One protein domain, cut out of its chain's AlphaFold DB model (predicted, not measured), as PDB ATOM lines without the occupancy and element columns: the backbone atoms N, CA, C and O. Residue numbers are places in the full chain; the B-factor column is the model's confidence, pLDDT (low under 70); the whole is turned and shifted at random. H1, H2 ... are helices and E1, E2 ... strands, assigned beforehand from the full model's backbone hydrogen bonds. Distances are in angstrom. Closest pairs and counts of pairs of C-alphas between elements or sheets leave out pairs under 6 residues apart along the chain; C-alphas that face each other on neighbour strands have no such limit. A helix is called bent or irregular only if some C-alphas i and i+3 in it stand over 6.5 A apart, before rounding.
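What this domain is: This is residues 106 to 299 of the 470 residues of an uncharacterized protein of Prevotella saccharolytica F0055 (UniProt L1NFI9). A two-stranded hairpin, E1 and E2, leads into a core of helices: H5 runs through the middle, H4, H6 and H8 pack round it, and H3 packs on its last residues. Beyond H3, the short helices H1 and H2 make one end of the domain, while the short strand E3 lies toward the other. The 194 printed residues hold eight named helices and three named strands, in the order H1, H2, H3, H4, E1, E2, H5, H6, H7, E3, H8; E1 and E2 are an antiparallel sheet, and the class is mostly helix. The whole is compact and rounded, with a radius of gyration of the C-alphas of 16.9 A and spans of 48 by 39 by 30 A.

How they stand to each other: Look first at hairpin E1, residues 198 to 202, and E2, residues 208 to 212: N 199 and O 211 are within hydrogen-bond range at 2.9 A. A tight link leads to H5, residues 215 to 227, the hub, which touches four helices. With H6, residues 232 to 240, it forms a helical hairpin at a shallow tilt of 25 degrees, opposite ways; the closest C-alphas, of Tyr 225 and Ala 234, are 4.8 A apart. Residues 174 to 178 of H4, residues 168 to 186, touch H5 at a steep tilt of 60 degrees, closest at the C-alphas of Val 174 and Phe 217, 5.4 A. H8, residues 276 to 297, touches H5 at 36 degrees, only just steep, the same way; the closest C-alphas, of Leu 226 and Ala 290, are 6.5 A apart. H3, residues 136 to 143, touches H5 closest at the C-alphas of Ile 139 and Ala 227, 5.1 A. H2, residues 121 to 124, touches H3, with the C-alphas of Ala 123 and Ala 137 closest at 4.3 A. H1, residues 114 to 119, and H2 only just touch, only at the corner, with 3 pairs of C-alphas within 8 A. H7, residues 247 to 250, is close to but not clearly touching H4. E3, residues 264 to 266, pairs with no named strand, but with residues 271 to 272, antiparallel. Every O i to N i+4 pair is within hydrogen-bond range in H1, H3 and H5, against 14 of 15 in H4, 3 of 5 in H6 and 16 of 18 in H8; H2 and H7 are too short for such a pair.

Where its parts are: Find C-alpha 198 at (214.922, 74.384, 100.018), where E1 begins; E1 measures 13.0 A and E2 13.4 A. From C-alpha 215 at (212.062, 83.201, 101.337), H5 runs 17.7 A. H4 measures 26.0 A. H8 runs 32.5 A to C-alpha 297 at (205.092, 106.013, 107.494) and is irregular, with C-alphas 277 and 280 7.4 A apart.

The domain as a whole: The two farthest C-alphas, of Ala 114 and Pro 190, are 51.6 A apart. The printed part has no cut. The links H2 to H3, H3 to H4, H4 to E1 and H7 to E3 are long. Look for pLDDT under 70 at residues 106 to 108 and residue 204; the mean of the printed part is 90.6.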
ATOM      1  N   ARG A 106     213.518 109.955  97.618       60.50
ATOM      2  CA  ARG A 106     213.746 111.222  96.894       60.50
ATOM      3  C   ARG A 106     213.723 111.028  95.376       60.50
ATOM      4  O   ARG A 106     213.478 111.990  94.657       60.50
ATOM      5  N   HIS A 107     213.955 109.803  94.904       65.56
ATOM      6  CA  HIS A 107     213.879 109.427  93.493       65.56
ATOM      7  C   HIS A 107     212.496 108.910  93.074       65.56
ATOM      8  O   HIS A 107     212.341 108.424  91.960       65.56
ATOM      9  N   ALA A 108     211.481 109.024  93.938       67.62
ATOM     10  CA  ALA A 108     210.110 108.727  93.551       67.62
ATOM     11  C   ALA A 108     209.559 109.819  92.600       67.62
ATOM     12  O   ALA A 108     209.761 111.009  92.860       67.62
ATOM     13  N   PRO A 109     208.805 109.452  91.546       73.56
ATOM     14  CA  PRO A 109     208.408 108.089  91.195       73.56
ATOM     15  C   PRO A 109     209.538 107.303  90.515       73.56
ATOM     16  O   PRO A 109     210.232 107.818  89.646       73.56
ATOM     17  N   PHE A 110     209.680 106.034  90.894       84.06
ATOM     18  CA  PHE A 110     210.619 105.115  90.258       84.06
ATOM     19  C   PHE A 110     210.069 104.665  88.905       84.06
ATOM     20  O   PHE A 110     208.875 104.389  88.778       84.06
ATOM     21  N   GLU A 111     210.939 104.567  87.903       87.56
ATOM     22  CA  GLU A 111     210.574 104.121  86.561       87.56
ATOM     23  C   GLU A 111     211.284 102.817  86.210       87.56
ATOM     24  O   GLU A 111     212.473 102.656  86.478       87.56
ATOM     25  N   ALA A 112     210.555 101.900  85.574       90.88
ATOM     26  CA  ALA A 112     211.121 100.658  85.071       90.88
ATOM     27  C   ALA A 112     212.023 100.888  83.846       90.88
ATOM     28  O   ALA A 112     211.735 101.741  82.989       90.88
ATOM     29  N   SER A 113     213.077 100.078  83.739       93.25
ATOM     30  CA  SER A 113     213.967 100.006  82.579       93.25
ATOM     31  C   SER A 113     213.232  99.673  81.274       93.25
ATOM     32  O   SER A 113     212.097  99.186  81.262       93.25
ATOM     33  N   ALA A 114     213.893  99.930  80.140       95.25
ATOM     34  CA  ALA A 114     213.371  99.537  78.834       95.25
ATOM     35  C   ALA A 114     213.206  98.011  78.755       95.25
ATOM     36  O   ALA A 114     212.196  97.528  78.254       95.25
ATOM     37  N   GLU A 115     214.160  97.263  79.308       94.00
ATOM     38  CA  GLU A 115     214.139  95.808  79.370       94.00
ATOM     39  C   GLU A 115     212.931  95.302  80.162       94.00
ATOM     40  O   GLU A 115     212.171  94.488  79.639       94.00
ATOM     41  N   SER A 116     212.693  95.815  81.374       93.75
ATOM     42  CA  SER A 116     211.516  95.438  82.169       93.75
ATOM     43  C   SER A 116     210.211  95.723  81.427       93.75
ATOM     44  O   SER A 116     209.387  94.824  81.273       93.75
ATOM     45  N   LYS A 117     210.062  96.921  80.846       95.25
ATOM     46  CA  LYS A 117     208.869  97.310  80.075       95.25
ATOM     47  C   LYS A 117     208.580  96.379  78.890       95.25
ATOM     48  O   LYS A 117     207.436  96.307  78.448       95.25
ATOM     49  N   THR A 118     209.586  95.673  78.364       94.62
ATOM     50  CA  THR A 118     209.389  94.693  77.279       94.62
ATOM     51  C   THR A 118     208.929  93.317  77.755       94.62
ATOM     52  O   THR A 118     208.261  92.618  76.995       94.62
ATOM     53  N   VAL A 119     209.282  92.908  78.978       93.62
ATOM     54  CA  VAL A 119     209.033  91.544  79.483       93.62
ATOM     55  C   VAL A 119     207.943  91.473  80.548       93.62
ATOM     56  O   VAL A 119     207.324  90.425  80.711       93.62
ATOM     57  N   ASP A 120     207.708  92.569  81.263       94.38
ATOM     58  CA  ASP A 120     206.747  92.681  82.348       94.38
ATOM     59  C   ASP A 120     205.631  93.666  81.962       94.38
ATOM     60  O   ASP A 120     205.836  94.883  81.982       94.38
ATOM     61  N   PRO A 121     204.425  93.169  81.635       92.25
ATOM     62  CA  PRO A 121     203.295  94.023  81.281       92.25
ATOM     63  C   PRO A 121     202.920  95.036  82.374       92.25
ATOM     64  O   PRO A 121     202.448  96.129  82.059       92.25
ATOM     65  N   GLN A 122     203.151  94.712  83.651       94.81
ATOM     66  CA  GLN A 122     202.784  95.583  84.768       94.81
ATOM     67  C   GLN A 122     203.755  96.752  84.954       94.81
ATOM     68  O   GLN A 122     203.371  97.783  85.505       94.81
ATOM     69  N   ALA A 123     204.968  96.670  84.397       94.94
ATOM     70  CA  ALA A 123     205.953  97.754  84.412       94.94
ATOM     71  C   ALA A 123     205.511  99.009  83.630       94.94
ATOM     72  O   ALA A 123     206.131 100.068  83.741       94.94
ATOM     73  N   THR A 124     204.431  98.906  82.846       94.88
ATOM     74  CA  THR A 124     203.782 100.031  82.147       94.88
ATOM     75  C   THR A 124     202.321 100.239  82.561       94.88
ATOM     76  O   THR A 124     201.643 101.101  82.001       94.88
ATOM     77  N   ASN A 125     201.826  99.481  83.545       94.75
ATOM     78  CA  ASN A 125     200.444  99.574  83.995       94.75
ATOM     79  C   ASN A 125     200.284 100.641  85.090       94.75
ATOM     80  O   ASN A 125     200.768 100.494  86.211       94.75
ATOM     81  N   TYR A 126     199.565 101.717  84.770       94.50
ATOM     82  CA  TYR A 126     199.272 102.807  85.705       94.50
ATOM     83  C   TYR A 126     198.003 102.581  86.542       94.50
ATOM     84  O   TYR A 126     197.581 103.479  87.275       94.50
ATOM     85  N   GLU A 127     197.393 101.398  86.456       93.94
ATOM     86  CA  GLU A 127     196.337 100.980  87.369       93.94
ATOM     87  C   GLU A 127     196.845 100.905  88.808       93.94
ATOM     88  O   GLU A 127     198.004 100.591  89.097       93.94
ATOM     89  N   LYS A 128     195.933 101.205  89.728       91.44
ATOM     90  CA  LYS A 128     196.183 101.182  91.160       91.44
ATOM     91  C   LYS A 128     195.072 100.398  91.838       91.44
ATOM     92  O   LYS A 128     193.908 100.786  91.742       91.44
ATOM     93  N   GLU A 129     195.446  99.328  92.526       88.06
ATOM     94  CA  GLU A 129     194.523  98.538  93.339       88.06
ATOM     95  C   GLU A 129     194.038  99.345  94.554       88.06
ATOM     96  O   GLU A 129     194.721 100.240  95.067       88.06
ATOM     97  N   GLU A 130     192.825  99.053  95.022       83.88
ATOM     98  CA  GLU A 130     192.271  99.706  96.203       83.88
ATOM     99  C   GLU A 130     193.169  99.471  97.433       83.88
ATOM    100  O   GLU A 130     193.695  98.384  97.662       83.88
ATOM    101  N   GLY A 131     193.380 100.519  98.232       81.94
ATOM    102  CA  GLY A 131     194.252 100.477  99.410       81.94
ATOM    103  C   GLY A 131     195.750 100.651  99.123       81.94
ATOM    104  O   GLY A 131     196.505 100.929 100.060       81.94
ATOM    105  N   PHE A 132     196.191 100.571  97.863       89.25
ATOM    106  CA  PHE A 132     197.543 100.960  97.449       89.25
ATOM    107  C   PHE A 132     197.660 102.477  97.248       89.25
ATOM    108  O   PHE A 132     196.691 103.169  96.911       89.25
ATOM    109  N   THR A 133     198.858 103.018  97.480       90.94
ATOM    110  CA  THR A 133     199.188 104.427  97.218       90.94
ATOM    111  C   THR A 133     199.973 104.612  95.921       90.94
ATOM    112  O   THR A 133     199.807 105.654  95.283       90.94
ATOM    113  N   GLN A 134     200.726 103.596  95.489       91.38
ATOM    114  CA  GLN A 134     201.449 103.553  94.213       91.38
ATOM    115  C   GLN A 134     200.698 102.706  93.173       91.38
ATOM    116  O   GLN A 134     199.994 101.763  93.530       91.38
ATOM    117  N   ASN A 135     200.837 103.038  91.887       93.56
ATOM    118  CA  ASN A 135     200.375 102.166  90.797       93.56
ATOM    119  C   ASN A 135     201.387 101.043  90.505       93.56
ATOM    120  O   ASN A 135     202.524 101.081  90.981       93.56
ATOM    121  N   TYR A 136     200.988 100.048  89.710       94.56
ATOM    122  CA  TYR A 136     201.848  98.893  89.430       94.56
ATOM    123  C   TYR A 136     203.159  99.280  88.734       94.56
ATOM    124  O   TYR A 136     204.215  98.810  89.151       94.56
ATOM    125  N   ALA A 137     203.137 100.199  87.764       94.50
ATOM    126  CA  ALA A 137     204.345 100.662  87.078       94.50
ATOM    127  C   ALA A 137     205.380 101.262  88.047       94.50
ATOM    128  O   ALA A 137     206.572 100.977  87.935       94.50
ATOM    129  N   GLN A 138     204.933 102.049  89.032       93.75
ATOM    130  CA  GLN A 138     205.794 102.614  90.078       93.75
ATOM    131  C   GLN A 138     206.356 101.535  91.007       93.75
ATOM    132  O   GLN A 138     207.543 101.565  91.337       93.75
ATOM    133  N   ILE A 139     205.523 100.569  91.410       94.62
ATOM    134  CA  ILE A 139     205.949  99.453  92.266       94.62
ATOM    135  C   ILE A 139     207.021  98.614  91.561       94.62
ATOM    136  O   ILE A 139     208.061  98.297  92.136       94.62
ATOM    137  N   HIS A 140     206.790  98.291  90.295       95.38
ATOM    138  CA  HIS A 140     207.674  97.452  89.499       95.38
ATOM    139  C   HIS A 140     208.965  98.191  89.116       95.38
ATOM    140  O   HIS A 140     210.050  97.617  89.195       95.38
ATOM    141  N   GLY A 141     208.885  99.493  88.815       94.00
ATOM    142  CA  GLY A 141     210.067 100.343  88.646       94.00
ATOM    143  C   GLY A 141     210.920 100.432  89.914       94.00
ATOM    144  O   GLY A 141     212.150 100.402  89.847       94.00
ATOM    145  N   PHE A 142     210.291 100.470  91.092       94.50
ATOM    146  CA  PHE A 142     211.008 100.453  92.366       94.50
ATOM    147  C   PHE A 142     211.778  99.150  92.600       94.50
ATOM    148  O   PHE A 142     212.884  99.194  93.141       94.50
ATOM    149  N   TYR A 143     211.246  97.997  92.180       94.75
ATOM    150  CA  TYR A 143     211.926  96.713  92.369       94.75
ATOM    151  C   TYR A 143     213.330  96.680  91.753       94.75
ATOM    152  O   TYR A 143     214.215  96.062  92.339       94.75
ATOM    153  N   GLU A 144     213.576  97.383  90.644       92.06
ATOM    154  CA  GLU A 144     214.913  97.479  90.026       92.06
ATOM    155  C   GLU A 144     215.931  98.262  90.867       92.06
ATOM    156  O   GLU A 144     217.137  98.099  90.699       92.06
ATOM    157  N   HIS A 145     215.452  99.102  91.786       88.94
ATOM    158  CA  HIS A 145     216.267  99.992  92.614       88.94
ATOM    159  C   HIS A 145     216.503  99.432  94.025       88.94
ATOM    160  O   HIS A 145     217.147 100.072  94.864       88.94
ATOM    161  N   LEU A 146     215.988  98.233  94.308       90.19
ATOM    162  CA  LEU A 146     216.253  97.530  95.556       90.19
ATOM    163  C   LEU A 146     217.729  97.128  95.641       90.19
ATOM    164  O   LEU A 146     218.326  96.649  94.680       90.19
ATOM    165  N   SER A 147     218.314  97.274  96.830       89.31
ATOM    166  CA  SER A 147     219.678  96.810  97.093       89.31
ATOM    167  C   SER A 147     219.812  95.313  96.814       89.31
ATOM    168  O   SER A 147     219.099  94.504  97.407       89.31
ATOM    169  N   THR A 148     220.786  94.940  95.983       87.69
ATOM    170  CA  THR A 148     221.091  93.541  95.642       87.69
ATOM    171  C   THR A 148     221.575  92.725  96.840       87.69
ATOM    172  O   THR A 148     221.488  91.500  96.828       87.69
ATOM    173  N   TYR A 149     222.043  93.370  97.914       88.06
ATOM    174  CA  TYR A 149     222.373  92.667  99.151       88.06
ATOM    175  C   TYR A 149     221.107  92.173  99.868       88.06
ATOM    176  O   TYR A 149     221.019  90.997 100.205       88.06
ATOM    177  N   TYR A 150     220.109  93.041 100.066       90.38
ATOM    178  CA  TYR A 150     218.858  92.686 100.763       90.38
ATOM    179  C   TYR A 150     217.848  91.957  99.870       90.38
ATOM    180  O   TYR A 150     217.034  91.168 100.357       90.38
ATOM    181  N   PHE A 151     217.912  92.229  98.567       91.62
ATOM    182  CA  PHE A 151     217.050  91.667  97.537       91.62
ATOM    183  C   PHE A 151     217.908  91.059  96.424       91.62
ATOM    184  O   PHE A 151     218.084  91.668  95.370       91.62
ATOM    185  N   PRO A 152     218.499  89.878  96.661       88.56
ATOM    186  CA  PRO A 152     219.466  89.284  95.743       88.56
ATOM    187  C   PRO A 152     218.915  88.794  94.413       88.56
ATOM    188  O   PRO A 152     219.676  88.617  93.465       88.56
ATOM    189  N   TYR A 153     217.617  88.512  94.336       90.19
ATOM    190  CA  TYR A 153     217.022  87.924  93.141       90.19
ATOM    191  C   TYR A 153     216.739  89.031  92.121       90.19
ATOM    192  O   TYR A 153     215.597  89.435  91.928       90.19
ATOM    193  N   GLN A 154     217.792  89.571  91.512       89.44
ATOM    194  CA  GLN A 154     217.739  90.667  90.543       89.44
ATOM    195  C   GLN A 154     218.313  90.234  89.185       89.44
ATOM    196  O   GLN A 154     219.254  89.446  89.155       89.44
ATOM    197  N   PRO A 155     217.810  90.768  88.057       91.25
ATOM    198  CA  PRO A 155     216.685  91.697  87.965       91.25
ATOM    199  C   PRO A 155     215.342  91.007  88.256       91.25
ATOM    200  O   PRO A 155     215.140  89.848  87.886       91.25
ATOM    201  N   TYR A 156     214.418  91.716  88.907       93.44
ATOM    202  CA  TYR A 156     213.188  91.129  89.456       93.44
ATOM    203  C   TYR A 156     212.347  90.333  88.438       93.44
ATOM    204  O   TYR A 156     211.848  89.250  88.749       93.44
ATOM    205  N   TYR A 157     212.255  90.810  87.193       91.81
ATOM    206  CA  TYR A 157     211.467  90.188  86.125       91.81
ATOM    207  C   TYR A 157     212.029  88.837  85.642       91.81
ATOM    208  O   TYR A 157     211.321  88.072  84.989       91.81
ATOM    209  N   LYS A 158     213.279  88.491  85.986       91.38
ATOM    210  CA  LYS A 158     213.836  87.136  85.791       91.38
ATOM    211  C   LYS A 158     213.520  86.189  86.954       91.38
ATOM    212  O   LYS A 158     213.689  84.978  86.826       91.38
ATOM    213  N   HIS A 159     213.022  86.721  88.068       91.44
ATOM    214  CA  HIS A 159     212.731  85.986  89.297       91.44
ATOM    215  C   HIS A 159     211.296  86.240  89.806       91.44
ATOM    216  O   HIS A 159     211.110  86.529  90.989       91.44
ATOM    217  N   PRO A 160     210.247  86.065  88.975       91.44
ATOM    218  CA  PRO A 160     208.879  86.502  89.288       91.44
ATOM    219  C   PRO A 160     208.227  85.801  90.494       91.44
ATOM    220  O   PRO A 160     207.192  86.240  90.971       91.44
ATOM    221  N   LEU A 161     208.806  84.707  91.006       91.44
ATOM    222  CA  LEU A 161     208.329  84.031  92.224       91.44
ATOM    223  C   LEU A 161     208.881  84.635  93.525       91.44
ATOM    224  O   LEU A 161     208.495  84.192  94.605       91.44
ATOM    225  N   PHE A 162     209.798  85.597  93.426       93.69
ATOM    226  CA  PHE A 162     210.356  86.335  94.561       93.69
ATOM    227  C   PHE A 162     209.830  87.771  94.634       93.69
ATOM    228  O   PHE A 162     210.243  88.518  95.512       93.69
ATOM    229  N   TYR A 163     208.915  88.160  93.750       95.44
ATOM    230  CA  TYR A 163     208.280  89.475  93.749       95.44
ATOM    231  C   TYR A 163     206.775  89.308  93.651       95.44
ATOM    232  O   TYR A 163     206.281  88.309  93.130       95.44
ATOM    233  N   TRP A 164     206.049  90.284  94.180       94.81
ATOM    234  CA  TRP A 164     204.616  90.369  93.956       94.81
ATOM    235  C   TRP A 164     204.391  91.034  92.601       94.81
ATOM    236  O   TRP A 164     204.646  92.231  92.455       94.81
ATOM    237  N   MET A 165     204.013  90.227  91.610       94.12
ATOM    238  CA  MET A 165     204.025  90.620  90.199       94.12
ATOM    239  C   MET A 165     202.690  91.198  89.736       94.12
ATOM    240  O   MET A 165     202.589  91.582  88.576       94.12
ATOM    241  N   HIS A 166     201.662  91.214  90.592       91.50
ATOM    242  CA  HIS A 166     200.293  91.577  90.203       91.50
ATOM    243  C   HIS A 166     199.824  90.748  88.992       91.50
ATOM    244  O   HIS A 166     199.141  91.220  88.079       91.50
ATOM    245  N   GLU A 167     200.233  89.476  88.984       88.94
ATOM    246  CA  GLU A 167     199.903  88.479  87.976       88.94
ATOM    247  C   GLU A 167     199.443  87.213  88.699       88.94
ATOM    248  O   GLU A 167     200.212  86.569  89.421       88.94
ATOM    249  N   GLU A 168     198.192  86.813  88.455       85.75
ATOM    250  CA  GLU A 168     197.521  85.733  89.186       85.75
ATOM    251  C   GLU A 168     198.361  84.450  89.273       85.75
ATOM    252  O   GLU A 168     198.420  83.801  90.319       85.75
ATOM    253  N   LYS A 169     199.045  84.081  88.187       85.88
ATOM    254  CA  LYS A 169     199.850  82.860  88.111       85.88
ATOM    255  C   LYS A 169     201.011  82.839  89.113       85.88
ATOM    256  O   LYS A 169     201.303  81.772  89.663       85.88
ATOM    257  N   ASN A 170     201.694  83.964  89.314       87.75
ATOM    258  CA  ASN A 170     202.844  84.059  90.217       87.75
ATOM    259  C   ASN A 170     202.363  84.270  91.649       87.75
ATOM    260  O   ASN A 170     202.732  83.514  92.550       87.75
ATOM    261  N   ASP A 171     201.436  85.204  91.822       88.38
ATOM    262  CA  ASP A 171     200.861  85.592  93.104       88.38
ATOM    263  C   ASP A 171     200.180  84.405  93.804       88.38
ATOM    264  O   ASP A 171     200.362  84.183  95.004       88.38
ATOM    265  N   ARG A 172     199.467  83.556  93.047       89.62
ATOM    266  CA  ARG A 172     198.858  82.323  93.571       89.62
ATOM    267  C   ARG A 172     199.900  81.352  94.127       89.62
ATOM    268  O   ARG A 172     199.622  80.674  95.113       89.62
ATOM    269  N   LYS A 173     201.086  81.258  93.517       89.88
ATOM    270  CA  LYS A 173     202.156  80.370  94.003       89.88
ATOM    271  C   LYS A 173     202.758  80.893  95.300       89.88
ATOM    272  O   LYS A 173     202.902  80.113  96.233       89.88
ATOM    273  N   VAL A 174     203.021  82.197  95.378       90.75
ATOM    274  CA  VAL A 174     203.511  82.844  96.605       90.75
ATOM    275  C   VAL A 174     202.521  82.623  97.759       90.75
ATOM    276  O   VAL A 174     202.913  82.222  98.855       90.75
ATOM    277  N   TRP A 175     201.220  82.769  97.494       91.69
ATOM    278  CA  TRP A 175     200.167  82.453  98.464       91.69
ATOM    279  C   TRP A 175     200.097  80.979  98.859       91.69
ATOM    280  O   TRP A 175     199.893  80.658 100.034       91.69
ATOM    281  N   ALA A 176     200.238  80.074  97.890       91.19
ATOM    282  CA  ALA A 176     200.230  78.640  98.146       91.19
ATOM    283  C   ALA A 176     201.412  78.229  99.036       91.19
ATOM    284  O   ALA A 176     201.235  77.407  99.939       91.19
ATOM    285  N   ASP A 177     202.583  78.839  98.841       92.50
ATOM    286  CA  ASP A 177     203.736  78.639  99.715       92.50
ATOM    287  C   ASP A 177     203.448  79.116 101.125       92.50
ATOM    288  O   ASP A 177     203.572  78.334 102.063       92.50
ATOM    289  N   PHE A 178     202.993  80.359 101.284       96.50
ATOM    290  CA  PHE A 178     202.654  80.887 102.600       96.50
ATOM    291  C   PHE A 178     201.639  79.997 103.327       96.50
ATOM    292  O   PHE A 178     201.864  79.617 104.470       96.50
ATOM    293  N   THR A 179     200.574  79.577 102.641       93.81
ATOM    294  CA  THR A 179     199.537  78.694 103.204       93.81
ATOM    295  C   THR A 179     200.084  77.315 103.575       93.81
ATOM    296  O   THR A 179     199.690  76.730 104.585       93.81
ATOM    297  N   THR A 180     200.992  76.767 102.766       93.88
ATOM    298  CA  THR A 180     201.661  75.494 103.068       93.88
ATOM    299  C   THR A 180     202.549  75.633 104.298       93.88
ATOM    300  O   THR A 180     202.540  74.760 105.170       93.88
ATOM    301  N   TRP A 181     203.281  76.743 104.386       96.88
ATOM    302  CA  TRP A 181     204.150  77.045 105.509       96.88
ATOM    303  C   TRP A 181     203.343  77.206 106.800       96.88
ATOM    304  O   TRP A 181     203.564  76.453 107.747       96.88
ATOM    305  N   THR A 182     202.339  78.086 106.817       96.69
ATOM    306  CA  THR A 182     201.521  78.359 108.010       96.69
ATOM    307  C   THR A 182     200.767  77.129 108.483       96.69
ATOM    308  O   THR A 182     200.773  76.851 109.673       96.69
ATOM    309  N   ARG A 183     200.162  76.337 107.585       93.75
ATOM    310  CA  ARG A 183     199.487  75.090 107.985       93.75
ATOM    311  C   ARG A 183     200.445  74.131 108.672       93.75
ATOM    312  O   ARG A 183     200.094  73.567 109.701       93.75
ATOM    313  N   SER A 184     201.640  73.956 108.119       94.50
ATOM    314  CA  SER A 184     202.626  73.024 108.670       94.50
ATOM    315  C   SER A 184     203.179  73.504 110.010       94.50
ATOM    316  O   SER A 184     203.343  72.704 110.919       94.50
ATOM    317  N   VAL A 185     203.409  74.810 110.149       96.38
ATOM    318  CA  VAL A 185     203.904  75.441 111.380       96.38
ATOM    319  C   VAL A 185     202.838  75.470 112.472       96.38
ATOM    320  O   VAL A 185     203.116  75.141 113.618       96.38
ATOM    321  N   PHE A 186     201.598  75.824 112.134       95.38
ATOM    322  CA  PHE A 186     200.499  75.867 113.096       95.38
ATOM    323  C   PHE A 186     200.098  74.490 113.606       95.38
ATOM    324  O   PHE A 186     199.465  74.424 114.649       95.38
ATOM    325  N   THR A 187     200.427  73.420 112.883       91.81
ATOM    326  CA  THR A 187     200.105  72.037 113.264       91.81
ATOM    327  C   THR A 187     201.326  71.206 113.652       91.81
ATOM    328  O   THR A 187     201.214  69.989 113.819       91.81
ATOM    329  N   ALA A 188     202.498  71.834 113.781       91.12
ATOM    330  CA  ALA A 188     203.682  71.145 114.266       91.12
ATOM    331  C   ALA A 188     203.464  70.706 115.718       91.12
ATOM    332  O   ALA A 188     202.877  71.430 116.522       91.12
ATOM    333  N   LYS A 189     203.931  69.503 116.051       81.06
ATOM    334  CA  LYS A 189     203.824  68.998 117.420       81.06
ATOM    335  C   LYS A 189     204.971  69.556 118.269       81.06
ATOM    336  O   LYS A 189     206.080  69.702 117.743       81.06
ATOM    337  N   PRO A 190     204.761  69.760 119.581       77.88
ATOM    338  CA  PRO A 190     205.840  70.104 120.500       77.88
ATOM    339  C   PRO A 190     207.037  69.152 120.355       77.88
ATOM    340  O   PRO A 190     206.871  67.932 120.310       77.88
ATOM    341  N   GLY A 191     208.241  69.715 120.227       83.56
ATOM    342  CA  GLY A 191     209.486  68.957 120.053       83.56
ATOM    343  C   GLY A 191     209.666  68.286 118.683       83.56
ATOM    344  O   GLY A 191     210.644  67.567 118.483       83.56
ATOM    345  N   LYS A 192     208.747  68.495 117.729       88.50
ATOM    346  CA  LYS A 192     208.793  67.909 116.379       88.50
ATOM    347  C   LYS A 192     208.539  68.975 115.314       88.50
ATOM    348  O   LYS A 192     207.464  68.986 114.704       88.50
ATOM    349  N   PRO A 193     209.528  69.851 115.068       92.62
ATOM    350  CA  PRO A 193     209.407  70.889 114.058       92.62
ATOM    351  C   PRO A 193     209.172  70.293 112.669       92.62
ATOM    352  O   PRO A 193     209.728  69.252 112.298       92.62
ATOM    353  N   HIS A 194     208.372  70.985 111.862       94.75
ATOM    354  CA  HIS A 194     208.210  70.640 110.460       94.75
ATOM    355  C   HIS A 194     209.500  70.931 109.684       94.75
ATOM    356  O   HIS A 194     209.998  72.058 109.676       94.75
ATOM    357  N   LYS A 195     210.023  69.925 108.979       94.81
ATOM    358  CA  LYS A 195     211.239  70.067 108.168       94.81
ATOM    359  C   LYS A 195     210.887  70.568 106.773       94.81
ATOM    360  O   LYS A 195     210.388  69.800 105.946       94.81
ATOM    361  N   PHE A 196     211.184  71.829 106.484       94.62
ATOM    362  CA  PHE A 196     210.976  72.378 105.146       94.62
ATOM    363  C   PHE A 196     212.146  72.068 104.211       94.62
ATOM    364  O   PHE A 196     213.306  71.962 104.611       94.62
ATOM    365  N   LYS A 197     211.824  71.936 102.922       91.38
ATOM    366  CA  LYS A 197     212.812  71.798 101.847       91.38
ATOM    367  C   LYS A 197     213.272  73.171 101.363       91.38
ATOM    368  O   LYS A 197     212.548  74.152 101.485       91.38
ATOM    369  N   TYR A 198     214.440  73.208 100.737       91.75
ATOM    370  CA  TYR A 198     214.922  74.384 100.018       91.75
ATOM    371  C   TYR A 198     214.377  74.412  98.594       91.75
ATOM    372  O   TYR A 198     214.167  73.361  97.978       91.75
ATOM    373  N   TYR A 199     214.221  75.613  98.050       88.62
ATOM    374  CA  TYR A 199     214.080  75.816  96.615       88.62
ATOM    375  C   TYR A 199     215.442  76.057  95.975       88.62
ATOM    376  O   TYR A 199     216.365  76.546  96.619       88.62
ATOM    377  N   SER A 200     215.558  75.721  94.694       85.75
ATOM    378  CA  SER A 200     216.671  76.165  93.861       85.75
ATOM    379  C   SER A 200     216.283  77.449  93.138       85.75
ATOM    380  O   SER A 200     215.219  77.494  92.515       85.75
ATOM    381  N   ALA A 201     217.154  78.447  93.176       82.00
ATOM    382  CA  ALA A 201     217.072  79.649  92.362       82.00
ATOM    383  C   ALA A 201     218.323  79.729  91.484       82.00
ATOM    384  O   ALA A 201     219.436  79.534  91.966       82.00
ATOM    385  N   GLU A 202     218.140  79.989  90.197       80.38
ATOM    386  CA  GLU A 202     219.251  80.296  89.299       80.38
ATOM    387  C   GLU A 202     219.629  81.767  89.478       80.38
ATOM    388  O   GLU A 202     218.744  82.612  89.595       80.38
ATOM    389  N   GLN A 203     220.919  82.062  89.567       74.00
ATOM    390  CA  GLN A 203     221.460  83.417  89.626       74.00
ATOM    391  C   GLN A 203     221.721  83.947  88.206       74.00
ATOM    392  O   GLN A 203     221.784  83.158  87.261       74.00
ATOM    393  N   PRO A 204     221.910  85.267  88.019       67.12
ATOM    394  CA  PRO A 204     222.171  85.847  86.697       67.12
ATOM    395  C   PRO A 204     223.384  85.268  85.953       67.12
ATOM    396  O   PRO A 204     223.417  85.319  84.727       67.12
ATOM    397  N   ASP A 205     224.362  84.721  86.677       73.81
ATOM    398  CA  ASP A 205     225.557  84.061  86.137       73.81
ATOM    399  C   ASP A 205     225.357  82.557  85.839       73.81
ATOM    400  O   ASP A 205     226.302  81.866  85.463       73.81
ATOM    401  N   GLY A 206     224.133  82.041  86.003       73.31
ATOM    402  CA  GLY A 206     223.774  80.635  85.802       73.31
ATOM    403  C   GLY A 206     224.080  79.728  86.999       73.31
ATOM    404  O   GLY A 206     223.825  78.520  86.942       73.31
ATOM    405  N   THR A 207     224.615  80.264  88.103       79.31
ATOM    406  CA  THR A 207     224.868  79.466  89.308       79.31
ATOM    407  C   THR A 207     223.562  79.110  90.017       79.31
ATOM    408  O   THR A 207     222.612  79.891  90.080       79.31
ATOM    409  N   LYS A 208     223.481  77.892  90.565       81.19
ATOM    410  CA  LYS A 208     222.333  77.467  91.373       81.19
ATOM    411  C   LYS A 208     222.567  77.834  92.831       81.19
ATOM    412  O   LYS A 208     223.449  77.269  93.473       81.19
ATOM    413  N   ALA A 209     221.733  78.719  93.357       81.00
ATOM    414  CA  ALA A 209     221.630  79.004  94.777       81.00
ATOM    415  C   ALA A 209     220.470  78.220  95.399       81.00
ATOM    416  O   ALA A 209     219.471  77.915  94.739       81.00
ATOM    417  N   TYR A 210     220.586  77.917  96.690       89.12
ATOM    418  CA  TYR A 210     219.508  77.319  97.465       89.12
ATOM    419  C   TYR A 210     218.908  78.350  98.402       89.12
ATOM    420  O   TYR A 210     219.619  79.148  99.011       89.12
ATOM    421  N   VAL A 211     217.585  78.331  98.504       90.12
ATOM    422  CA  VAL A 211     216.832  79.326  99.259       90.12
ATOM    423  C   VAL A 211     215.868  78.616 100.203       90.12
ATOM    424  O   VAL A 211     215.267  77.607  99.811       90.12
ATOM    425  N   PRO A 212     215.703  79.083 101.448       92.69
ATOM    426  CA  PRO A 212     214.717  78.498 102.339       92.69
ATOM    427  C   PRO A 212     213.303  78.715 101.795       92.69
ATOM    428  O   PRO A 212     213.031  79.674 101.072       92.69
ATOM    429  N   PHE A 213     212.402  77.798 102.134       93.50
ATOM    430  CA  PHE A 213     211.030  77.757 101.622       93.50
ATOM    431  C   PHE A 213     210.275  79.081 101.817       93.50
ATOM    432  O   PHE A 213     209.606  79.563 100.905       93.50
ATOM    433  N   ASP A 214     210.421  79.679 102.998       94.75
ATOM    434  CA  ASP A 214     209.770  80.924 103.408       94.75
ATOM    435  C   ASP A 214     210.299  82.160 102.676       94.75
ATOM    436  O   ASP A 214     209.641  83.200 102.662       94.75
ATOM    437  N   GLU A 215     211.457  82.061 102.019       93.62
ATOM    438  CA  GLU A 215     212.062  83.201 101.337       93.62
ATOM    439  C   GLU A 215     211.211  83.710 100.177       93.62
ATOM    440  O   GLU A 215     211.210  84.909  99.930       93.62
ATOM    441  N   ARG A 216     210.445  82.847  99.492       92.12
ATOM    442  CA  ARG A 216     209.629  83.277  98.343       92.12
ATOM    443  C   ARG A 216     208.587  84.320  98.736       92.12
ATOM    444  O   ARG A 216     208.534  85.386  98.131       92.12
ATOM    445  N   PHE A 217     207.810  84.051  99.787       95.44
ATOM    446  CA  PHE A 217     206.799  85.001 100.253       95.44
ATOM    447  C   PHE A 217     207.398  86.137 101.083       95.44
ATOM    448  O   PHE A 217     206.961  87.276 100.937       95.44
ATOM    449  N   ARG A 218     208.430  85.878 101.902       95.94
ATOM    450  CA  ARG A 218     209.085  86.946 102.677       95.94
ATOM    451  C   ARG A 218     209.727  87.979 101.768       95.94
ATOM    452  O   ARG A 218     209.532  89.170 101.985       95.94
ATOM    453  N   HIS A 219     210.453  87.539 100.745       95.56
ATOM    454  CA  HIS A 219     211.086  88.435  99.787       95.56
ATOM    455  C   HIS A 219     210.033  89.220  98.996       95.56
ATOM    456  O   HIS A 219     210.077  90.449  98.993       95.56
ATOM    457  N   ALA A 220     209.042  88.529  98.416       97.00
ATOM    458  CA  ALA A 220     208.017  89.149  97.577       97.00
ATOM    459  C   ALA A 220     207.203  90.216  98.312       97.00
ATOM    460  O   ALA A 220     207.061  91.340  97.831       97.00
ATOM    461  N   TRP A 221     206.686  89.882  99.491       98.06
ATOM    462  CA  TRP A 221     205.801  90.774 100.233       98.06
ATOM    463  C   TRP A 221     206.549  91.883 100.968       98.06
ATOM    464  O   TRP A 221     206.006  92.975 101.125       98.06
ATOM    465  N   THR A 222     207.808  91.655 101.354       97.31
ATOM    466  CA  THR A 222     208.638  92.748 101.874       97.31
ATOM    467  C   THR A 222     209.010  93.721 100.759       97.31
ATOM    468  O   THR A 222     208.888  94.924 100.963       97.31
ATOM    469  N   ALA A 223     209.393  93.234  99.571       96.75
ATOM    470  CA  ALA A 223     209.669  94.088  98.412       96.75
ATOM    471  C   ALA A 223     208.452  94.952  98.050       96.75
ATOM    472  O   ALA A 223     208.595  96.162  97.887       96.75
ATOM    473  N   LEU A 224     207.258  94.347  98.001       96.50
ATOM    474  CA  LEU A 224     205.993  95.048  97.760       96.50
ATOM    475  C   LEU A 224     205.769  96.185  98.763       96.50
ATOM    476  O   LEU A 224     205.449  97.304  98.376       96.50
ATOM    477  N   TYR A 225     205.960  95.915 100.055       96.44
ATOM    478  CA  TYR A 225     205.766  96.937 101.077       96.44
ATOM    479  C   TYR A 225     206.824  98.042 101.025       96.44
ATOM    480  O   TYR A 225     206.492  99.211 101.196       96.44
ATOM    481  N   LEU A 226     208.085  97.712 100.730       94.94
ATOM    482  CA  LEU A 226     209.100  98.739 100.492       94.94
ATOM    483  C   LEU A 226     208.765  99.593  99.260       94.94
ATOM    484  O   LEU A 226     209.082 100.776  99.248       94.94
ATOM    485  N   ALA A 227     208.102  99.050  98.244       94.19
ATOM    486  CA  ALA A 227     207.673  99.848  97.099       94.19
ATOM    487  C   ALA A 227     206.539 100.830  97.448       94.19
ATOM    488  O   ALA A 227     206.430 101.891  96.836       94.19
ATOM    489  N   ASP A 228     205.724 100.511  98.458       93.62
ATOM    490  CA  ASP A 228     204.570 101.308  98.877       93.62
ATOM    491  C   ASP A 228     204.437 101.387 100.420       93.62
ATOM    492  O   ASP A 228     203.499 100.846 101.019       93.62
ATOM    493  N   PRO A 229     205.365 102.080 101.113       92.56
ATOM    494  CA  PRO A 229     205.504 102.010 102.575       92.56
ATOM    495  C   PRO A 229     204.370 102.696 103.349       92.56
ATOM    496  O   PRO A 229     204.250 102.526 104.565       92.56
ATOM    497  N   SER A 230     203.550 103.501 102.669       91.12
ATOM    498  CA  SER A 230     202.394 104.186 103.265       91.12
ATOM    499  C   SER A 230     201.078 103.442 103.019       91.12
ATOM    500  O   SER A 230     200.046 103.847 103.556       91.12
ATOM    501  N   SER A 231     201.086 102.372 102.215       92.56
ATOM    502  CA  SER A 231     199.899 101.567 101.939       92.56
ATOM    503  C   SER A 231     199.644 100.549 103.043       92.56
ATOM    504  O   SER A 231     200.474  99.687 103.337       92.56
ATOM    505  N   ILE A 232     198.431 100.592 103.601       91.75
ATOM    506  CA  ILE A 232     197.963  99.556 104.524       91.75
ATOM    507  C   ILE A 232     197.713  98.217 103.808       91.75
ATOM    508  O   ILE A 232     197.842  97.164 104.427       91.75
ATOM    509  N   ALA A 233     197.400  98.242 102.506       91.31
ATOM    510  CA  ALA A 233     197.222  97.034 101.701       91.31
ATOM    511  C   ALA A 233     198.562  96.316 101.481       91.31
ATOM    512  O   ALA A 233     198.677  95.136 101.810       91.31
ATOM    513  N   ALA A 234     199.598  97.038 101.036       95.00
ATOM    514  CA  ALA A 234     200.951  96.496 100.907       95.00
ATOM    515  C   ALA A 234     201.499  96.027 102.266       95.00
ATOM    516  O   ALA A 234     202.057  94.931 102.377       95.00
ATOM    517  N   PHE A 235     201.258  96.806 103.328       97.06
ATOM    518  CA  PHE A 235     201.598  96.410 104.694       97.06
ATOM    519  C   PHE A 235     200.908  95.106 105.112       97.06
ATOM    520  O   PHE A 235     201.520  94.291 105.794       97.06
ATOM    521  N   GLY A 236     199.665  94.873 104.687       96.00
ATOM    522  CA  GLY A 236     198.927  93.655 105.010       96.00
ATOM    523  C   GLY A 236     199.623  92.375 104.540       96.00
ATOM    524  O   GLY A 236     199.602  91.380 105.262       96.00
ATOM    525  N   TYR A 237     200.291  92.413 103.384       96.00
ATOM    526  CA  TYR A 237     201.136  91.315 102.908       96.00
ATOM    527  C   TYR A 237     202.425  91.203 103.729       96.00
ATOM    528  O   TYR A 237     202.794  90.115 104.172       96.00
ATOM    529  N   TYR A 238     203.093  92.328 103.992       97.81
ATOM    530  CA  TYR A 238     204.310  92.341 104.805       97.81
ATOM    531  C   TYR A 238     204.076  91.841 106.241       97.81
ATOM    532  O   TYR A 238     204.891  91.084 106.761       97.81
ATOM    533  N   ALA A 239     202.940  92.160 106.862       97.88
ATOM    534  CA  ALA A 239     202.569  91.687 108.195       97.88
ATOM    535  C   ALA A 239     202.609  90.152 108.307       97.88
ATOM    536  O   ALA A 239     203.027  89.606 109.326       97.88
ATOM    537  N   MET A 240     202.259  89.437 107.235       97.25
ATOM    538  CA  MET A 240     202.324  87.974 107.195       97.25
ATOM    539  C   MET A 240     203.762  87.437 107.201       97.25
ATOM    540  O   MET A 240     204.016  86.341 107.695       97.25
ATOM    541  N   THR A 241     204.728  88.218 106.711       96.56
ATOM    542  CA  THR A 241     206.158  87.860 106.708       96.56
ATOM    543  C   THR A 241     206.812  87.937 108.092       96.56
ATOM    544  O   THR A 241     207.926  87.440 108.271       96.56
ATOM    545  N   MET A 242     206.117  88.516 109.080       96.31
ATOM    546  CA  MET A 242     206.579  88.588 110.468       96.31
ATOM    547  C   MET A 242     206.434  87.248 111.200       96.31
ATOM    548  O   MET A 242     207.179  87.000 112.147       96.31
ATOM    549  N   LEU A 243     205.519  86.376 110.749       96.38
ATOM    550  CA  LEU A 243     205.201  85.092 111.388       96.38
ATOM    551  C   LEU A 243     206.415  84.155 111.516       96.38
ATOM    552  O   LEU A 243     206.625  83.616 112.599       96.38
ATOM    553  N   PRO A 244     207.260  83.975 110.480       93.56
ATOM    554  CA  PRO A 244     208.500  83.205 110.601       93.56
ATOM    555  C   PRO A 244     209.455  83.676 111.704       93.56
ATOM    556  O   PRO A 244     210.315  82.904 112.112       93.56
ATOM    557  N   GLN A 245     209.318  84.912 112.191       89.38
ATOM    558  CA  GLN A 245     210.141  85.479 113.263       89.38
ATOM    559  C   GLN A 245     209.435  85.447 114.627       89.38
ATOM    560  O   GLN A 245     209.956  85.996 115.597       89.38
ATOM    561  N   GLU A 246     208.221  84.898 114.717       93.25
ATOM    562  CA  GLU A 246     207.537  84.740 115.999       93.25
ATOM    563  C   GLU A 246     208.153  83.585 116.769       93.25
ATOM    564  O   GLU A 246     208.174  82.454 116.288       93.25
ATOM    565  N   LYS A 247     208.631  83.857 117.985       89.75
ATOM    566  CA  LYS A 247     209.390  82.885 118.783       89.75
ATOM    567  C   LYS A 247     208.635  81.565 118.967       89.75
ATOM    568  O   LYS A 247     209.212  80.504 118.771       89.75
ATOM    569  N   LEU A 248     207.340  81.642 119.277       89.06
ATOM    570  CA  LEU A 248     206.479  80.466 119.452       89.06
ATOM    571  C   LEU A 248     206.291  79.657 118.160       89.06
ATOM    572  O   LEU A 248     206.033  78.462 118.220       89.06
ATOM    573  N   LEU A 249     206.429  80.290 116.993       94.25
ATOM    574  CA  LEU A 249     206.351  79.616 115.699       94.25
ATOM    575  C   LEU A 249     207.719  79.121 115.219       94.25
ATOM    576  O   LEU A 249     207.775  78.144 114.480       94.25
ATOM    577  N   MET A 250     208.815  79.764 115.623       91.12
ATOM    578  CA  MET A 250     210.175  79.369 115.244       91.12
ATOM    579  C   MET A 250     210.540  77.960 115.714       91.12
ATOM    580  O   MET A 250     211.226  77.251 114.986       91.12
ATOM    581  N   ASP A 251     210.032  77.527 116.867       91.19
ATOM    582  CA  ASP A 251     210.271  76.173 117.388       91.19
ATOM    583  C   ASP A 251     209.482  75.087 116.625       91.19
ATOM    584  O   ASP A 251     209.750  73.892 116.758       91.19
ATOM    585  N   ASN A 252     208.531  75.496 115.781       94.38
ATOM    586  CA  ASN A 252     207.635  74.608 115.043       94.38
ATOM    587  C   ASN A 252     208.122  74.283 113.626       94.38
ATOM    588  O   ASN A 252     207.481  73.502 112.915       94.38
ATOM    589  N   TYR A 253     209.253  74.839 113.190       95.19
ATOM    590  CA  TYR A 253     209.847  74.488 111.907       95.19
ATOM    591  C   TYR A 253     211.365  74.538 111.916       95.19
ATOM    592  O   TYR A 253     211.994  75.261 112.677       95.19
ATOM    593  N   GLU A 254     211.961  73.783 111.002       94.00
ATOM    594  CA  GLU A 254     213.395  73.822 110.783       94.00
ATOM    595  C   GLU A 254     213.738  73.716 109.301       94.00
ATOM    596  O   GLU A 254     213.020  73.119 108.489       94.00
ATOM    597  N   TYR A 255     214.895  74.275 108.973       92.62
ATOM    598  CA  TYR A 255     215.588  74.052 107.718       92.62
ATOM    599  C   TYR A 255     216.824  73.206 108.022       92.62
ATOM    600  O   TYR A 255     217.761  73.718 108.634       92.62
ATOM    601  N   PRO A 256     216.844  71.912 107.653       92.19
ATOM    602  CA  PRO A 256     217.991  71.057 107.928       92.19
ATOM    603  C   PRO A 256     219.258  71.605 107.262       92.19
ATOM    604  O   PRO A 256     219.262  71.861 106.054       92.19
ATOM    605  N   MET A 257     220.318  71.789 108.048       91.38
ATOM    606  CA  MET A 257     221.617  72.312 107.611       91.38
ATOM    607  C   MET A 257     222.748  71.557 108.293       91.38
ATOM    608  O   MET A 257     222.604  71.122 109.434       91.38
ATOM    609  N   GLU A 258     223.873  71.428 107.594       93.38
ATOM    610  CA  GLU A 258     225.118  70.913 108.167       93.38
ATOM    611  C   GLU A 258     225.782  71.974 109.053       93.38
ATOM    612  O   GLU A 258     226.188  71.673 110.171       93.38
ATOM    613  N   ASP A 259     225.812  73.226 108.587       89.38
ATOM    614  CA  ASP A 259     226.278  74.370 109.366       89.38
ATOM    615  C   ASP A 259     225.405  75.596 109.083       89.38
ATOM    616  O   ASP A 259     225.512  76.252 108.044       89.38
ATOM    617  N   ARG A 260     224.534  75.925 110.042       86.06
ATOM    618  CA  ARG A 260     223.649  77.089 109.946       86.06
ATOM    619  C   ARG A 260     224.413  78.412 109.982       86.06
ATOM    620  O   ARG A 260     224.007  79.350 109.306       86.06
ATOM    621  N   LYS A 261     225.512  78.499 110.742       85.69
ATOM    622  CA  LYS A 261     226.299  79.737 110.867       85.69
ATOM    623  C   LYS A 261     227.040  80.063 109.579       85.69
ATOM    624  O   LYS A 261     227.220  81.232 109.284       85.69
ATOM    625  N   GLN A 262     227.461  79.044 108.836       87.69
ATOM    626  CA  GLN A 262     228.159  79.203 107.557       87.69
ATOM    627  C   GLN A 262     227.216  79.169 106.345       87.69
ATOM    628  O   GLN A 262     227.658  79.288 105.204       87.69
ATOM    629  N   GLY A 263     225.911  78.977 106.556       88.12
ATOM    630  CA  GLY A 263     224.958  78.843 105.459       88.12
ATOM    631  C   GLY A 263     225.122  77.548 104.647       88.12
ATOM    632  O   GLY A 263     224.673  77.490 103.503       88.12
ATOM    633  N   ILE A 264     225.763  76.511 105.201       90.81
ATOM    634  CA  ILE A 264     226.052  75.247 104.512       90.81
ATOM    635  C   ILE A 264     224.898  74.268 104.739       90.81
ATOM    636  O   ILE A 264     224.654  73.794 105.851       90.81
ATOM    637  N   ILE A 265     224.202  73.918 103.659       92.75
ATOM    638  CA  ILE A 265     223.096  72.954 103.689       92.75
ATOM    639  C   ILE A 265     223.648  71.529 103.614       92.75
ATOM    640  O   ILE A 265     223.225  70.655 104.367       92.75
ATOM    641  N   ASN A 266     224.571  71.282 102.682       91.94
ATOM    642  CA  ASN A 266     225.233  69.993 102.513       91.94
ATOM    643  C   ASN A 266     226.570  70.178 101.786       91.94
ATOM    644  O   ASN A 266     226.587  70.417 100.574       91.94
ATOM    645  N   SER A 267     227.679  70.019 102.505       89.56
ATOM    646  CA  SER A 267     229.032  70.215 101.972       89.56
ATOM    647  C   SER A 267     229.350  69.235 100.837       89.56
ATOM    648  O   SER A 267     229.819  69.630  99.772       89.56
ATOM    649  N   ARG A 268     228.998  67.952 101.006       92.06
ATOM    650  CA  ARG A 268     229.272  66.884 100.022       92.06
ATOM    651  C   ARG A 268     228.562  67.080  98.686       92.06
ATOM    652  O   ARG A 268     229.046  66.611  97.661       92.06
ATOM    653  N   LYS A 269     227.394  67.722  98.700       87.81
ATOM    654  CA  LYS A 269     226.592  68.024  97.508       87.81
ATOM    655  C   LYS A 269     226.796  69.457  97.008       87.81
ATOM    656  O   LYS A 269     226.106  69.848  96.073       87.81
ATOM    657  N   ASN A 270     227.713  70.213  97.618       85.62
ATOM    658  CA  ASN A 270     227.957  71.623  97.326       85.62
ATOM    659  C   ASN A 270     226.670  72.474  97.383       85.62
ATOM    660  O   ASN A 270     226.379  73.252  96.478       85.62
ATOM    661  N   LEU A 271     225.852  72.258  98.422       88.50
ATOM    662  CA  LEU A 271     224.603  72.991  98.635       88.50
ATOM    663  C   LEU A 271     224.813  74.020  99.742       88.50
ATOM    664  O   LEU A 271     225.004  73.648 100.902       88.50
ATOM    665  N   SER A 272     224.701  75.293  99.383       89.00
ATOM    666  CA  SER A 272     224.806  76.416 100.313       89.00
ATOM    667  C   SER A 272     223.741  77.463 100.020       89.00
ATOM    668  O   SER A 272     223.226  77.565  98.901       89.00
ATOM    669  N   LEU A 273     223.414  78.234 101.050       89.19
ATOM    670  CA  LEU A 273     222.589  79.422 100.927       89.19
ATOM    671  C   LEU A 273     223.315  80.505 100.136       89.19
ATOM    672  O   LEU A 273     224.546  80.594 100.137       89.19
ATOM    673  N   LEU A 274     222.528  81.369  99.502       82.94
ATOM    674  CA  LEU A 274     223.056  82.601  98.941       82.94
ATOM    675  C   LEU A 274     223.662  83.473 100.051       82.94
ATOM    676  O   LEU A 274     223.102  83.548 101.138       82.94
ATOM    677  N   TYR A 275     224.794  84.126  99.786       81.06
ATOM    678  CA  TYR A 275     225.535  84.920 100.777       81.06
ATOM    679  C   TYR A 275     225.942  84.158 102.053       81.06
ATOM    680  O   TYR A 275     226.316  84.802 103.031       81.06
ATOM    681  N   THR A 276     225.891  82.818 102.044       83.44
ATOM    682  CA  THR A 276     226.471  81.933 103.072       83.44
ATOM    683  C   THR A 276     226.175  82.386 104.511       83.44
ATOM    684  O   THR A 276     225.015  82.503 104.907       83.44
ATOM    685  N   ASP A 277     227.223  82.662 105.284       81.81
ATOM    686  CA  ASP A 277     227.254  83.153 106.662       81.81
ATOM    687  C   ASP A 277     226.508  84.475 106.908       81.81
ATOM    688  O   ASP A 277     226.183  84.803 108.049       81.81
ATOM    689  N   LYS A 278     226.189  85.234 105.855       87.94
ATOM    690  CA  LYS A 278     225.469  86.514 105.952       87.94
ATOM    691  C   LYS A 278     223.981  86.411 105.644       87.94
ATOM    692  O   LYS A 278     223.276  87.409 105.784       87.94
ATOM    693  N   PHE A 279     223.483  85.244 105.241       87.94
ATOM    694  CA  PHE A 279     222.098  85.102 104.792       87.94
ATOM    695  C   PHE A 279     221.065  85.469 105.872       87.94
ATOM    696  O   PHE A 279     220.136  86.233 105.609       87.94
ATOM    697  N   GLU A 280     221.236  84.981 107.101       87.62
ATOM    698  CA  GLU A 280     220.309  85.300 108.199       87.62
ATOM    699  C   GLU A 280     220.412  86.780 108.594       87.62
ATOM    700  O   GLU A 280     219.396  87.453 108.744       87.62
ATOM    701  N   GLN A 281     221.628  87.337 108.635       89.50
ATOM    702  CA  GLN A 281     221.832  88.767 108.891       89.50
ATOM    703  C   GLN A 281     221.155  89.644 107.830       89.50
ATOM    704  O   GLN A 281     220.603  90.695 108.150       89.50
ATOM    705  N   MET A 282     221.214  89.236 106.560       90.62
ATOM    706  CA  MET A 282     220.539  89.912 105.454       90.62
ATOM    707  C   MET A 282     219.021  89.937 105.670       90.62
ATOM    708  O   MET A 282     218.413  91.000 105.531       90.62
ATOM    709  N   ARG A 283     218.424  88.808 106.076       90.50
ATOM    710  CA  ARG A 283     216.993  88.718 106.398       90.50
ATOM    711  C   ARG A 283     216.611  89.636 107.555       90.50
ATOM    712  O   ARG A 283     215.694  90.436 107.409       90.50
ATOM    713  N   GLU A 284     217.346  89.566 108.663       90.44
ATOM    714  CA  GLU A 284     217.113  90.405 109.845       90.44
ATOM    715  C   GLU A 284     217.214  91.900 109.524       90.44
ATOM    716  O   GLU A 284     216.390  92.705 109.960       90.44
ATOM    717  N   ASP A 285     218.222  92.287 108.742       91.06
ATOM    718  CA  ASP A 285     218.415  93.673 108.332       91.06
ATOM    719  C   ASP A 285     217.268  94.141 107.412       91.06
ATOM    720  O   ASP A 285     216.757  95.247 107.607       91.06
ATOM    721  N   ARG A 286     216.815  93.301 106.468       92.12
ATOM    722  CA  ARG A 286     215.656  93.577 105.597       92.12
ATOM    723  C   ARG A 286     214.367  93.758 106.400       92.12
ATOM    724  O   ARG A 286     213.628  94.715 106.168       92.12
ATOM    725  N   ASP A 287     214.119  92.885 107.367       91.94
ATOM    726  CA  ASP A 287     212.940  92.974 108.228       91.94
ATOM    727  C   ASP A 287     212.986  94.230 109.106       91.94
ATOM    728  O   ASP A 287     211.984  94.932 109.241       91.94
ATOM    729  N   ARG A 288     214.166  94.592 109.626       92.06
ATOM    730  CA  ARG A 288     214.363  95.835 110.385       92.06
ATOM    731  C   ARG A 288     214.040  97.079 109.553       92.06
ATOM    732  O   ARG A 288     213.461  98.024 110.095       92.06
ATOM    733  N   ILE A 289     214.389  97.093 108.262       92.19
ATOM    734  CA  ILE A 289     214.053  98.193 107.338       92.19
ATOM    735  C   ILE A 289     212.538  98.346 107.243       92.19
ATOM    736  O   ILE A 289     212.007  99.420 107.535       92.19
ATOM    737  N   ALA A 290     211.842  97.268 106.890       94.75
ATOM    738  CA  ALA A 290     210.401  97.292 106.686       94.75
ATOM    739  C   ALA A 290     209.632  97.611 107.984       94.75
ATOM    740  O   ALA A 290     208.773  98.492 107.975       94.75
ATOM    741  N   CYS A 291     210.009  97.031 109.130       94.75
ATOM    742  CA  CYS A 291     209.449  97.399 110.436       94.75
ATOM    743  C   CYS A 291     209.627  98.893 110.740       94.75
ATOM    744  O   CYS A 291     208.690  99.563 111.178       94.75
ATOM    745  N   THR A 292     210.818  99.440 110.479       92.75
ATOM    746  CA  THR A 292     211.098 100.861 110.728       92.75
ATOM    747  C   THR A 292     210.238 101.767 109.851       92.75
ATOM    748  O   THR A 292     209.771 102.806 110.320       92.75
ATOM    749  N   LEU A 293     210.012 101.389 108.590       92.56
ATOM    750  CA  LEU A 293     209.113 102.127 107.708       92.56
ATOM    751  C   LEU A 293     207.664 102.041 108.195       92.56
ATOM    752  O   LEU A 293     207.021 103.080 108.300       92.56
ATOM    753  N   ALA A 294     207.186 100.866 108.608       95.44
ATOM    754  CA  ALA A 294     205.829 100.693 109.133       95.44
ATOM    755  C   ALA A 294     205.554 101.556 110.369       95.44
ATOM    756  O   ALA A 294     204.529 102.227 110.441       95.44
ATOM    757  N   ILE A 295     206.508 101.625 111.296       94.75
ATOM    758  CA  ILE A 295     206.426 102.466 112.499       94.75
ATOM    759  C   ILE A 295     206.394 103.972 112.173       94.75
ATOM    760  O   ILE A 295     205.843 104.762 112.947       94.75
ATOM    761  N   LYS A 296     207.010 104.386 111.058       90.69
ATOM    762  CA  LYS A 296     207.208 105.799 110.698       90.69
ATOM    763  C   LYS A 296     206.202 106.339 109.680       90.69
ATOM    764  O   LYS A 296     205.814 107.504 109.795       90.69
ATOM    765  N   TYR A 297     205.838 105.555 108.672       91.31
ATOM    766  CA  TYR A 297     205.092 106.013 107.494       91.31
ATOM    767  C   TYR A 297     203.608 105.668 107.547       91.31
ATOM    768  O   TYR A 297     202.799 106.433 107.021       91.31
ATOM    769  N   LEU A 298     203.229 104.567 108.202       93.44
ATOM    770  CA  LEU A 298     201.817 104.240 108.356       93.44
ATOM    771  C   LEU A 298     201.133 105.247 109.282       93.44
ATOM    772  O   LEU A 298     201.746 105.867 110.154       93.44
ATOM    773  N   LYS A 299     199.831 105.436 109.075       94.56
ATOM    774  CA  LYS A 299     199.012 106.227 109.990       94.56
ATOM    775  C   LYS A 299     198.641 105.355 111.181       94.56
ATOM    776  O   LYS A 299     198.125 104.255 111.005       94.56
TER     777      LYS A 299